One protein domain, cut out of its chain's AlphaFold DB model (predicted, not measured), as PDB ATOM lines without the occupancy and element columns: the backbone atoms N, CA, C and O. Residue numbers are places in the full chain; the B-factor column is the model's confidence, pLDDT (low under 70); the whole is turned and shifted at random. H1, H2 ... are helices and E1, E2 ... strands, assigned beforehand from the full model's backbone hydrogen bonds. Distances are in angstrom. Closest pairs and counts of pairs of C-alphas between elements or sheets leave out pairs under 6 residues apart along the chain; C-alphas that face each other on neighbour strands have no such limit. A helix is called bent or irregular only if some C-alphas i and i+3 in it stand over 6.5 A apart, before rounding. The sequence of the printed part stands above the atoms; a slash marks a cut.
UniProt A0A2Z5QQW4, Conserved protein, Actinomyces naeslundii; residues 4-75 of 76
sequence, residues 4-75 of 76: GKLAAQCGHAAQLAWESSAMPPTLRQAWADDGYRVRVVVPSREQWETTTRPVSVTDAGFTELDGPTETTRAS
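AT A GLANCE: This is residues 4 to 75 of the 76 residues of the protein "Conserved protein" of Actinomyces naeslundii (UniProt A0A2Z5QQW4). What does the printed part look like, going along it from its first residue? One long helix, H1, packs over one face of a two-stranded hairpin, E1 and E2, while the short helix H2 lies beyond the Glu 19 end of H1. The chain then swings round by a long link to a small helix, H3, which lies off to one side, away from H1 and H2, before it enters the hairpin. What are the parts in order, and how large is the whole? The 72 printed residues have three named helices and two named strands in the order H1, H2, H3, E1, E2, a mixed class of helices and strands, with one antiparallel sheet of order E1 - E2. The whole is only just compact, close to loose, with a radius of gyration of the C-alphas of 13.3 A, and is elongated, with spans of 40 by 25 by 20 A.

IN THESE COORDINATES: Where are the helices? H1 is residues 4 to 19, 22.9 A from first to last C-alpha, and begins at C-alpha 4, at (85.364, 37.520, -17.613). H2 is residues 25 to 33, 12.3 A long, and H3 is residues 45 to 50, 8.7 A long, with C-alpha 45 at (71.314, 22.100, -22.473). Where are the strands? E1 is residues 55 to 59, 13.4 A from first to last C-alpha. E2 is residues 69 to 74, 15.4 A long, and ends at C-alpha 74, at (84.163, 25.859, -31.260).

HOW THE PARTS SIT: How does H1 stand to the two strands? Its residues 5 to 18 come within 10 A of the sheet, C-alpha to C-alpha, with 28 such pairs to E2 and 21 to E1. The closest C-alphas of H1 and E2 are those of Ala 13 and Ala 74, 5.7 A apart, and those of H1 and E1 are Ala 17 and Val 55, 6.2 A apart. How are the strands paired? E1 and E2 form a hairpin, antiparallel, with an angle of 152 degrees between their directions, and C-alphas 56 and 73 face each other at 4.5 A. N 57 and O 72, at 2.8 A, and N 71 and O 57, at 2.9 A, are among the pairs within hydrogen-bond range. Where do H2 and H3 stand? H2 is close to H1 but not clearly touching it: the closest C-alphas, those of Trp 18 and Arg 28, are 6.8 A apart, and the two helices run opposite ways at a steep tilt of 46 degrees. H2 is apart from E1, E2 and H3, and H3 is apart from H1 and E2. Are the helix backbones well formed? In H1, H2 and H3 every O i to N i+4 pair is within hydrogen-bond range, and no helix is bent.

THE WHOLE: How far does the printed part reach? The two C-alphas farthest apart are those of Thr 26, in H2, and Asp 66, in the link between the strands, at 40.0 A. The first and last printed C-alphas, of Gly 4 and Ser 75, are 21.4 A apart. How are the elements joined? The printed part has no cut. The links from H1 to H2 and from H3 to E1 are tight, the link from E1 to E2 is short with 9 residues, and the link from H2 to H3 is long with 11 residues. Where is the model less sure? Residues 61 to 65, in the link between E1 and E2, are under 70 in pLDDT, while the mean of the printed part is 91.9.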
ATOM      1  N   GLY A   4      83.945  37.539 -17.246       85.12
ATOM      2  CA  GLY A   4      85.364  37.520 -17.613       85.12
ATOM      3  C   GLY A   4      85.887  36.116 -17.933       85.12
ATOM      4  O   GLY A   4      86.592  35.937 -18.924       85.12
ATOM      5  N   LYS A   5      85.486  35.098 -17.158       86.19
ATOM      6  CA  LYS A   5      85.846  33.701 -17.450       86.19
ATOM      7  C   LYS A   5      85.201  33.204 -18.738       86.19
ATOM      8  O   LYS A   5      85.882  32.579 -19.539       86.19
ATOM      9  N   LEU A   6      83.926  33.525 -18.974       87.94
ATOM     10  CA  LEU A   6      83.242  33.174 -20.226       87.94
ATOM     11  C   LEU A   6      83.985  33.723 -21.453       87.94
ATOM     12  O   LEU A   6      84.226  32.985 -22.406       87.94
ATOM     13  N   ALA A   7      84.399  34.993 -21.405       91.62
ATOM     14  CA  ALA A   7      85.162  35.614 -22.484       91.62
ATOM     15  C   ALA A   7      86.523  34.931 -22.705       91.62
ATOM     16  O   ALA A   7      86.890  34.656 -23.847       91.62
ATOM     17  N   ALA A   8      87.243  34.603 -21.626       91.62
ATOM     18  CA  ALA A   8      88.524  33.905 -21.709       91.62
ATOM     19  C   ALA A   8      88.388  32.514 -22.353       91.62
ATOM     20  O   ALA A   8      89.167  32.177 -23.244       91.62
ATOM     21  N   GLN A   9      87.372  31.738 -21.963       93.56
ATOM     22  CA  GLN A   9      87.131  30.409 -22.535       93.56
ATOM     23  C   GLN A   9      86.757  30.486 -24.027       93.56
ATOM     24  O   GLN A   9      87.252  29.695 -24.830       93.56
ATOM     25  N   CYS A  10      85.969  31.491 -24.429       95.81
ATOM     26  CA  CYS A  10      85.676  31.753 -25.844       95.81
ATOM     27  C   CYS A  10      86.941  32.105 -26.642       95.81
ATOM     28  O   CYS A  10      87.134  31.589 -27.743       95.81
ATOM     29  N   GLY A  11      87.818  32.949 -26.087       95.62
ATOM     30  CA  GLY A  11      89.101  33.286 -26.705       95.62
ATOM     31  C   GLY A  11      90.012  32.066 -26.865       95.62
ATOM     32  O   GLY A  11      90.570  31.852 -27.939       95.62
ATOM     33  N   HIS A  12      90.096  31.219 -25.839       95.75
ATOM     34  CA  HIS A  12      90.876  29.982 -25.891       95.75
ATOM     35  C   HIS A  12      90.347  29.013 -26.958       95.75
ATOM     36  O   HIS A  12      91.118  28.466 -27.744       95.75
ATOM     37  N   ALA A  13      89.022  28.854 -27.055       97.31
ATOM     38  CA  ALA A  13      88.409  28.021 -28.083       97.31
ATOM     39  C   ALA A  13      88.686  28.546 -29.505       97.31
ATOM     40  O   ALA A  13      88.928  27.752 -30.413       97.31
ATOM     41  N   ALA A  14      88.696  29.869 -29.703       97.81
ATOM     42  CA  ALA A  14      89.055  30.476 -30.984       97.81
ATOM     43  C   ALA A  14      90.530  30.226 -31.349       97.81
ATOM     44  O   ALA A  14      90.823  29.866 -32.489       97.81
ATOM     45  N   GLN A  15      91.448  30.346 -30.386       97.62
ATOM     46  CA  GLN A  15      92.862  30.026 -30.598       97.62
ATOM     47  C   GLN A  15      93.051  28.558 -31.008       97.62
ATOM     48  O   GLN A  15      93.690  28.274 -32.019       97.62
ATOM     49  N   LEU A  16      92.435  27.623 -30.279       97.88
ATOM     50  CA  LEU A  16      92.502  26.199 -30.616       97.88
ATOM     51  C   LEU A  16      91.883  25.894 -31.986       97.88
ATOM     52  O   LEU A  16      92.376  25.027 -32.702       97.88
ATOM     53  N   ALA A  17      90.823  26.607 -32.383       97.88
ATOM     54  CA  ALA A  17      90.247  26.471 -33.721       97.88
ATOM     55  C   ALA A  17      91.235  26.916 -34.809       97.88
ATOM     56  O   ALA A  17      91.394  26.214 -35.805       97.88
ATOM     57  N   TRP A  18      91.934  28.034 -34.599       97.88
ATOM     58  CA  TRP A  18      92.969  28.518 -35.514       97.88
ATOM     59  C   TRP A  18      94.116  27.509 -35.679       97.88
ATOM     60  O   TRP A  18      94.530  27.215 -36.802       97.88
ATOM     61  N   GLU A  19      94.589  26.942 -34.569       97.38
ATOM     62  CA  GLU A  19      95.680  25.959 -34.530       97.38
ATOM     63  C   GLU A  19      95.253  24.558 -35.010       97.38
ATOM     64  O   GLU A  19      96.099  23.736 -35.369       97.38
ATOM     65  N   SER A  20      93.947  24.275 -35.058       96.88
ATOM     66  CA  SER A  20      93.414  22.959 -35.414       96.88
ATOM     67  C   SER A  20      93.763  22.565 -36.846       96.88
ATOM     68  O   SER A  20      93.387  23.243 -37.801       96.88
ATOM     69  N   SER A  21      94.385  21.397 -37.020       96.38
ATOM     70  CA  SER A  21      94.657  20.808 -38.338       96.38
ATOM     71  C   SER A  21      93.390  20.430 -39.113       96.38
ATOM     72  O   SER A  21      93.448  20.281 -40.332       96.38
ATOM     73  N   ALA A  22      92.245  20.311 -38.433       96.69
ATOM     74  CA  ALA A  22      90.966  20.016 -39.064       96.69
ATOM     75  C   ALA A  22      90.376  21.226 -39.812       96.69
ATOM     76  O   ALA A  22      89.495  21.042 -40.653       96.69
ATOM     77  N   MET A  23      90.846  22.451 -39.540       97.88
ATOM     78  CA  MET A  23      90.406  23.641 -40.265       97.88
ATOM     79  C   MET A  23      91.079  23.706 -41.649       97.88
ATOM     80  O   MET A  23      92.315  23.764 -41.724       97.88
ATOM     81  N   PRO A  24      90.302  23.740 -42.751       97.94
ATOM     82  CA  PRO A  24      90.856  23.862 -44.093       97.94
ATOM     83  C   PRO A  24      91.691  25.146 -44.248       97.94
ATOM     84  O   PRO A  24      91.239  26.206 -43.810       97.94
ATOM     85  N   PRO A  25      92.864  25.109 -44.913       97.75
ATOM     86  CA  PRO A  25      93.724  26.288 -45.056       97.75
ATOM     87  C   PRO A  25      93.039  27.491 -45.711       97.75
ATOM     88  O   PRO A  25      93.269  28.623 -45.301       97.75
ATOM     89  N   THR A  26      92.168  27.256 -46.696       98.12
ATOM     90  CA  THR A  26      91.408  28.316 -47.377       98.12
ATOM     91  C   THR A  26      90.421  29.005 -46.441       98.12
ATOM     92  O   THR A  26      90.310  30.227 -46.464       98.12
ATOM     93  N   LEU A  27      89.744  28.239 -45.584       98.19
ATOM     94  CA  LEU A  27      88.831  28.779 -44.581       98.19
ATOM     95  C   LEU A  27      89.592  29.510 -43.474       98.19
ATOM     96  O   LEU A  27      89.177  30.590 -43.065       98.19
ATOM     97  N   ARG A  28      90.735  28.959 -43.040       98.12
ATOM     98  CA  ARG A  28      91.635  29.621 -42.092       98.12
ATOM     99  C   ARG A  28      92.076  30.986 -42.631       98.12
ATOM    100  O   ARG A  28      91.977  31.977 -41.917       98.12
ATOM    101  N   GLN A  29      92.495  31.057 -43.895       98.38
ATOM    102  CA  GLN A  29      92.887  32.322 -44.521       98.38
ATOM    103  C   GLN A  29      91.710  33.301 -44.621       98.38
ATOM    104  O   GLN A  29      91.846  34.444 -44.204       98.38
ATOM    105  N   ALA A  30      90.539  32.849 -45.083       98.44
ATOM    106  CA  ALA A  30      89.352  33.700 -45.174       98.44
ATOM    107  C   ALA A  30      88.932  34.274 -43.810       98.44
ATOM    108  O   ALA A  30      88.526  35.428 -43.718       98.44
ATOM    109  N   TRP A  31      89.062  33.489 -42.738       98.31
ATOM    110  CA  TRP A  31      88.780  33.956 -41.384       98.31
ATOM    111  C   TRP A  31      89.784  35.014 -40.902       98.31
ATOM    112  O   TRP A  31      89.384  35.986 -40.259       98.31
ATOM    113  N   ALA A  32      91.070  34.865 -41.244       98.38
ATOM    114  CA  ALA A  32      92.084  35.884 -40.970       98.38
ATOM    115  C   ALA A  32      91.815  37.183 -41.743       98.38
ATOM    116  O   ALA A  32      91.896  38.263 -41.161       98.38
ATOM    117  N   ASP A  33      91.436  37.077 -43.019       98.50
ATOM    118  CA  ASP A  33      91.110  38.225 -43.871       98.50
ATOM    119  C   ASP A  33      89.851  38.969 -43.376       98.50
ATOM    120  O   ASP A  33      89.760  40.190 -43.494       98.50
ATOM    121  N   ASP A  34      88.909  38.255 -42.746       97.81
ATOM    122  CA  ASP A  34      87.739  38.828 -42.057       97.81
ATOM    123  C   ASP A  34      88.062  39.360 -40.638       97.81
ATOM    124  O   ASP A  34      87.183  39.815 -39.901       97.81
ATOM    125  N   GLY A  35      89.334  39.337 -40.226       98.06
ATOM    126  CA  GLY A  35      89.791  39.890 -38.951       98.06
ATOM    127  C   GLY A  35      89.463  39.022 -37.737       98.06
ATOM    128  O   GLY A  35      89.222  39.554 -36.653       98.06
ATOM    129  N   TYR A  36      89.445  37.696 -37.902       97.06
ATOM    130  CA  TYR A  36      89.239  36.718 -36.826       97.06
ATOM    131  C   TYR A  36      87.905  36.869 -36.080       97.06
ATOM    132  O   TYR A  36      87.812  36.615 -34.877       97.06
ATOM    133  N   ARG A  37      86.842  37.292 -36.771       97.19
ATOM    134  CA  ARG A  37      85.524  37.488 -36.150       97.19
ATOM    135  C   ARG A  37      84.991  36.196 -35.534       97.19
ATOM    136  O   ARG A  37      85.014  35.141 -36.158       97.19
ATOM    137  N   VAL A  38      84.455  36.297 -34.318       96.81
ATOM    138  CA  VAL A  38      83.836  35.179 -33.592       96.81
ATOM    139  C   VAL A  38      82.399  35.533 -33.238       96.81
ATOM    140  O   VAL A  38      82.116  36.621 -32.736       96.81
ATOM    141  N   ARG A  39      81.485  34.582 -33.446       96.94
ATOM    142  CA  ARG A  39      80.117  34.645 -32.926       96.94
ATOM    143  C   ARG A  39      79.996  33.747 -31.700       96.94
ATOM    144  O   ARG A  39      80.069  32.529 -31.819       96.94
ATOM    145  N   VAL A  40      79.749  34.348 -30.539       95.69
ATOM    146  CA  VAL A  40      79.469  33.609 -29.300       95.69
ATOM    147  C   VAL A  40      77.982  33.268 -29.238       95.69
ATOM    148  O   VAL A  40      77.126  34.124 -29.465       95.69
ATOM    149  N   VAL A  41      77.671  32.008 -28.940       95.19
ATOM    150  CA  VAL A  41      76.304  31.506 -28.776       95.19
ATOM    151  C   VAL A  41      76.216  30.805 -27.430       95.19
ATOM    152  O   VAL A  41      77.097  30.022 -27.091       95.19
ATOM    153  N   VAL A  42      75.146  31.067 -26.680       94.06
ATOM    154  CA  VAL A  42      74.812  30.310 -25.469       94.06
ATOM    155  C   VAL A  42      73.794  29.239 -25.864       94.06
ATOM    156  O   VAL A  42      72.655  29.594 -26.177       94.06
ATOM    157  N   PRO A  43      74.185  27.956 -25.939       93.94
ATOM    158  CA  PRO A  43      73.277  26.892 -26.343       93.94
ATOM    159  C   PRO A  43      72.304  26.531 -25.216       93.94
ATOM    160  O   PRO A  43      72.578  26.751 -24.034       93.94
ATOM    161  N   SER A  44      71.180  25.914 -25.576       95.69
ATOM    162  CA  SER A  44      70.385  25.160 -24.607       95.69
ATOM    163  C   SER A  44      71.159  23.926 -24.125       95.69
ATOM    164  O   SER A  44      72.087  23.452 -24.786       95.69
ATOM    165  N   ARG A  45      70.749  23.359 -22.985       93.31
ATOM    166  CA  ARG A  45      71.314  22.100 -22.473       93.31
ATOM    167  C   ARG A  45      71.243  20.974 -23.511       93.31
ATOM    168  O   ARG A  45      72.241  20.310 -23.753       93.31
ATOM    169  N   GLU A  46      70.092  20.804 -24.154       96.25
ATOM    170  CA  GLU A  46      69.885  19.771 -25.174       96.25
ATOM    171  C   GLU A  46      70.842  19.942 -26.365       96.25
ATOM    172  O   GLU A  46      71.461  18.979 -26.820       96.25
ATOM    173  N   GLN A  47      71.034  21.178 -26.840       94.94
ATOM    174  CA  GLN A  47      71.987  21.474 -27.917       94.94
ATOM    175  C   GLN A  47      73.420  21.125 -27.509       94.94
ATOM    176  O   GLN A  47      74.175  20.573 -28.309       94.94
ATOM    177  N   TRP A  48      73.792  21.433 -26.266       94.81
ATOM    178  CA  TRP A  48      75.107  21.107 -25.727       94.81
ATOM    179  C   TRP A  48      75.338  19.596 -25.629       94.81
ATOM    180  O   TRP A  48      76.385  19.100 -26.037       94.81
ATOM    181  N   GLU A  49      74.361  18.843 -25.132       94.25
ATOM    182  CA  GLU A  49      74.487  17.395 -24.926       94.25
ATOM    183  C   GLU A  49      74.537  16.612 -26.249       94.25
ATOM    184  O   GLU A  49      75.212  15.589 -26.336       94.25
ATOM    185  N   THR A  50      73.884  17.113 -27.301       94.81
ATOM    186  CA  THR A  50      73.751  16.408 -28.590       94.81
ATOM    187  C   THR A  50      74.760  16.824 -29.663       94.81
ATOM    188  O   THR A  50      74.947  16.093 -30.635       94.81
ATOM    189  N   THR A  51      75.427  17.974 -29.522       93.44
ATOM    190  CA  THR A  51      76.258  18.539 -30.600       93.44
ATOM    191  C   THR A  51      77.749  18.452 -30.302       93.44
ATOM    192  O   THR A  51      78.291  19.293 -29.585       93.44
ATOM    193  N   THR A  52      78.460  17.519 -30.931       93.56
ATOM    194  CA  THR A  52      79.930  17.503 -30.901       93.56
ATOM    195  C   THR A  52      80.518  18.582 -31.810       93.56
ATOM    196  O   THR A  52      79.897  19.031 -32.777       93.56
ATOM    197  N   ARG A  53      81.720  19.053 -31.475       95.44
ATOM    198  CA  ARG A  53      82.422  20.103 -32.219       95.44
ATOM    199  C   ARG A  53      83.916  19.771 -32.303       95.44
ATOM    200  O   ARG A  53      84.409  19.067 -31.424       95.44
ATOM    201  N   PRO A  54      84.636  20.263 -33.325       94.75
ATOM    202  CA  PRO A  54      86.056  19.952 -33.504       94.75
ATOM    203  C   PRO A  54      86.967  20.459 -32.381       94.75
ATOM    204  O   PRO A  54      88.051  19.918 -32.187       94.75
ATOM    205  N   VAL A  55      86.546  21.503 -31.664       96.94
ATOM    206  CA  VAL A  55      87.274  22.067 -30.525       96.94
ATOM    207  C   VAL A  55      86.410  21.990 -29.277       96.94
ATOM    208  O   VAL A  55      85.227  22.336 -29.311       96.94
ATOM    209  N   SER A  56      87.042  21.589 -28.176       95.75
ATOM    210  CA  SER A  56      86.476  21.498 -26.835       95.75
ATOM    211  C   SER A  56      87.469  22.084 -25.831       95.75
ATOM    212  O   SER A  56      88.671  21.833 -25.931       95.75
ATOM    213  N   VAL A  57      86.971  22.885 -24.891       93.56
ATOM    214  CA  VAL A  57      87.757  23.495 -23.820       93.56
ATOM    215  C   VAL A  57      87.215  23.048 -22.473       93.56
ATOM    216  O   VAL A  57      86.053  23.296 -22.140       93.56
ATOM    217  N   THR A  58      88.095  22.444 -21.679       91.31
ATOM    218  CA  THR A  58      87.812  22.015 -20.310       91.31
ATOM    219  C   THR A  58      88.462  22.981 -19.331       91.31
ATOM    220  O   THR A  58      89.685  23.103 -19.289       91.31
ATOM    221  N   ASP A  59      87.645  23.653 -18.522       84.88
ATOM    222  CA  ASP A  59      88.128  24.388 -17.357       84.88
ATOM    223  C   ASP A  59      88.451  23.366 -16.263       84.88
ATOM    224  O   ASP A  59      87.587  22.589 -15.858       84.88
ATOM    225  N   ALA A  60      89.698  23.350 -15.790       77.19
ATOM    226  CA  ALA A  60      90.153  22.430 -14.751       77.19
ATOM    227  C   ALA A  60      89.489  22.676 -13.379       77.19
ATOM    228  O   ALA A  60      89.647  21.859 -12.476       77.19
ATOM    229  N   GLY A  61      88.736  23.771 -13.212       64.25
ATOM    230  CA  GLY A  61      87.827  23.942 -12.078       64.25
ATOM    231  C   GLY A  61      88.489  24.443 -10.794       64.25
ATOM    232  O   GLY A  61      87.888  24.376  -9.733       64.25
ATOM    233  N   PHE A  62      89.690  25.026 -10.858       59.94
ATOM    234  CA  PHE A  62      90.456  25.423  -9.663       59.94
ATOM    235  C   PHE A  62      89.798  26.486  -8.755       59.94
ATOM    236  O   PHE A  62      90.345  26.792  -7.701       59.94
ATOM    237  N   THR A  63      88.663  27.088  -9.138       56.94
ATOM    238  CA  THR A  63      88.046  28.191  -8.365       56.94
ATOM    239  C   THR A  63      86.514  28.276  -8.383       56.94
ATOM    240  O   THR A  63      85.967  28.950  -7.517       56.94
ATOM    241  N   GLU A  64      85.799  27.670  -9.342       61.53
ATOM    242  CA  GLU A  64      84.344  27.899  -9.511       61.53
ATOM    243  C   GLU A  64      83.516  26.668  -9.927       61.53
ATOM    244  O   GLU A  64      82.292  26.776  -9.979       61.53
ATOM    245  N   LEU A  65      84.141  25.535 -10.257       64.88
ATOM    246  CA  LEU A  65      83.463  24.327 -10.738       64.88
ATOM    247  C   LEU A  65      83.962  23.128  -9.928       64.88
ATOM    248  O   LEU A  65      85.139  23.094  -9.572       64.88
ATOM    249  N   ASP A  66      83.095  22.151  -9.664       72.06
ATOM    250  CA  ASP A  66      83.410  20.949  -8.876       72.06
ATOM    251  C   ASP A  66      84.225  19.925  -9.694       72.06
ATOM    252  O   ASP A  66      83.842  18.768  -9.865       72.06
ATOM    253  N   GLY A  67      85.359  20.374 -10.236       76.62
ATOM    254  CA  GLY A  67      86.275  19.591 -11.062       76.62
ATOM    255  C   GLY A  67      86.268  19.956 -12.553       76.62
ATOM    256  O   GLY A  67      85.611  20.919 -12.970       76.62
ATOM    257  N   PRO A  68      87.031  19.199 -13.369       82.19
ATOM    258  CA  PRO A  68      87.172  19.450 -14.796       82.19
ATOM    259  C   PRO A  68      85.813  19.479 -15.492       82.19
ATOM    260  O   PRO A  68      85.085  18.489 -15.503       82.19
ATOM    261  N   THR A  69      85.480  20.620 -16.080       89.00
ATOM    262  CA  THR A  69      84.190  20.848 -16.727       89.00
ATOM    263  C   THR A  69      84.420  21.368 -18.132       89.00
ATOM    264  O   THR A  69      85.131  22.351 -18.333       89.00
ATOM    265  N   GLU A  70      83.804  20.730 -19.121       91.94
ATOM    266  CA  GLU A  70      83.780  21.268 -20.477       91.94
ATOM    267  C   GLU A  70      82.912  22.530 -20.501       91.94
ATOM    268  O   GLU A  70      81.726  22.483 -20.174       91.94
ATOM    269  N   THR A  71      83.502  23.668 -20.859       92.75
ATOM    270  CA  THR A  71      82.827  24.974 -20.766       92.75
ATOM    271  C   THR A  71      82.551  25.603 -22.118       92.75
ATOM    272  O   THR A  71      81.597  26.366 -22.248       92.75
ATOM    273  N   THR A  72      83.382  25.328 -23.124       95.44
ATOM    274  CA  THR A  72      83.270  25.955 -24.444       95.44
ATOM    275  C   THR A  72      83.611  24.963 -25.542       95.44
ATOM    276  O   THR A  72      84.524  24.153 -25.410       95.44
ATOM    277  N   ARG A  73      82.882  25.053 -26.653       97.06
ATOM    278  CA  ARG A  73      83.160  24.331 -27.894       97.06
ATOM    279  C   ARG A  73      83.246  25.327 -29.046       97.06
ATOM    280  O   ARG A  73      82.539  26.332 -29.029       97.06
ATOM    281  N   ALA A  74      84.065  25.036 -30.055       97.38
ATOM    282  CA  ALA A  74      84.163  25.859 -31.260       97.38
ATOM    283  C   ALA A  74      84.096  25.023 -32.543       97.38
ATOM    284  O   ALA A  74      84.528  23.871 -32.595       97.38
ATOM    285  N   SER A  75      83.532  25.633 -33.581       96.31
ATOM    286  CA  SER A  75      83.467  25.119 -34.951       96.31
ATOM    287  C   SER A  75      83.524  26.268 -35.942       96.31
ATOM    288  O   SER A  75      83.291  27.418 -35.568       96.31
TER     289      SER A  75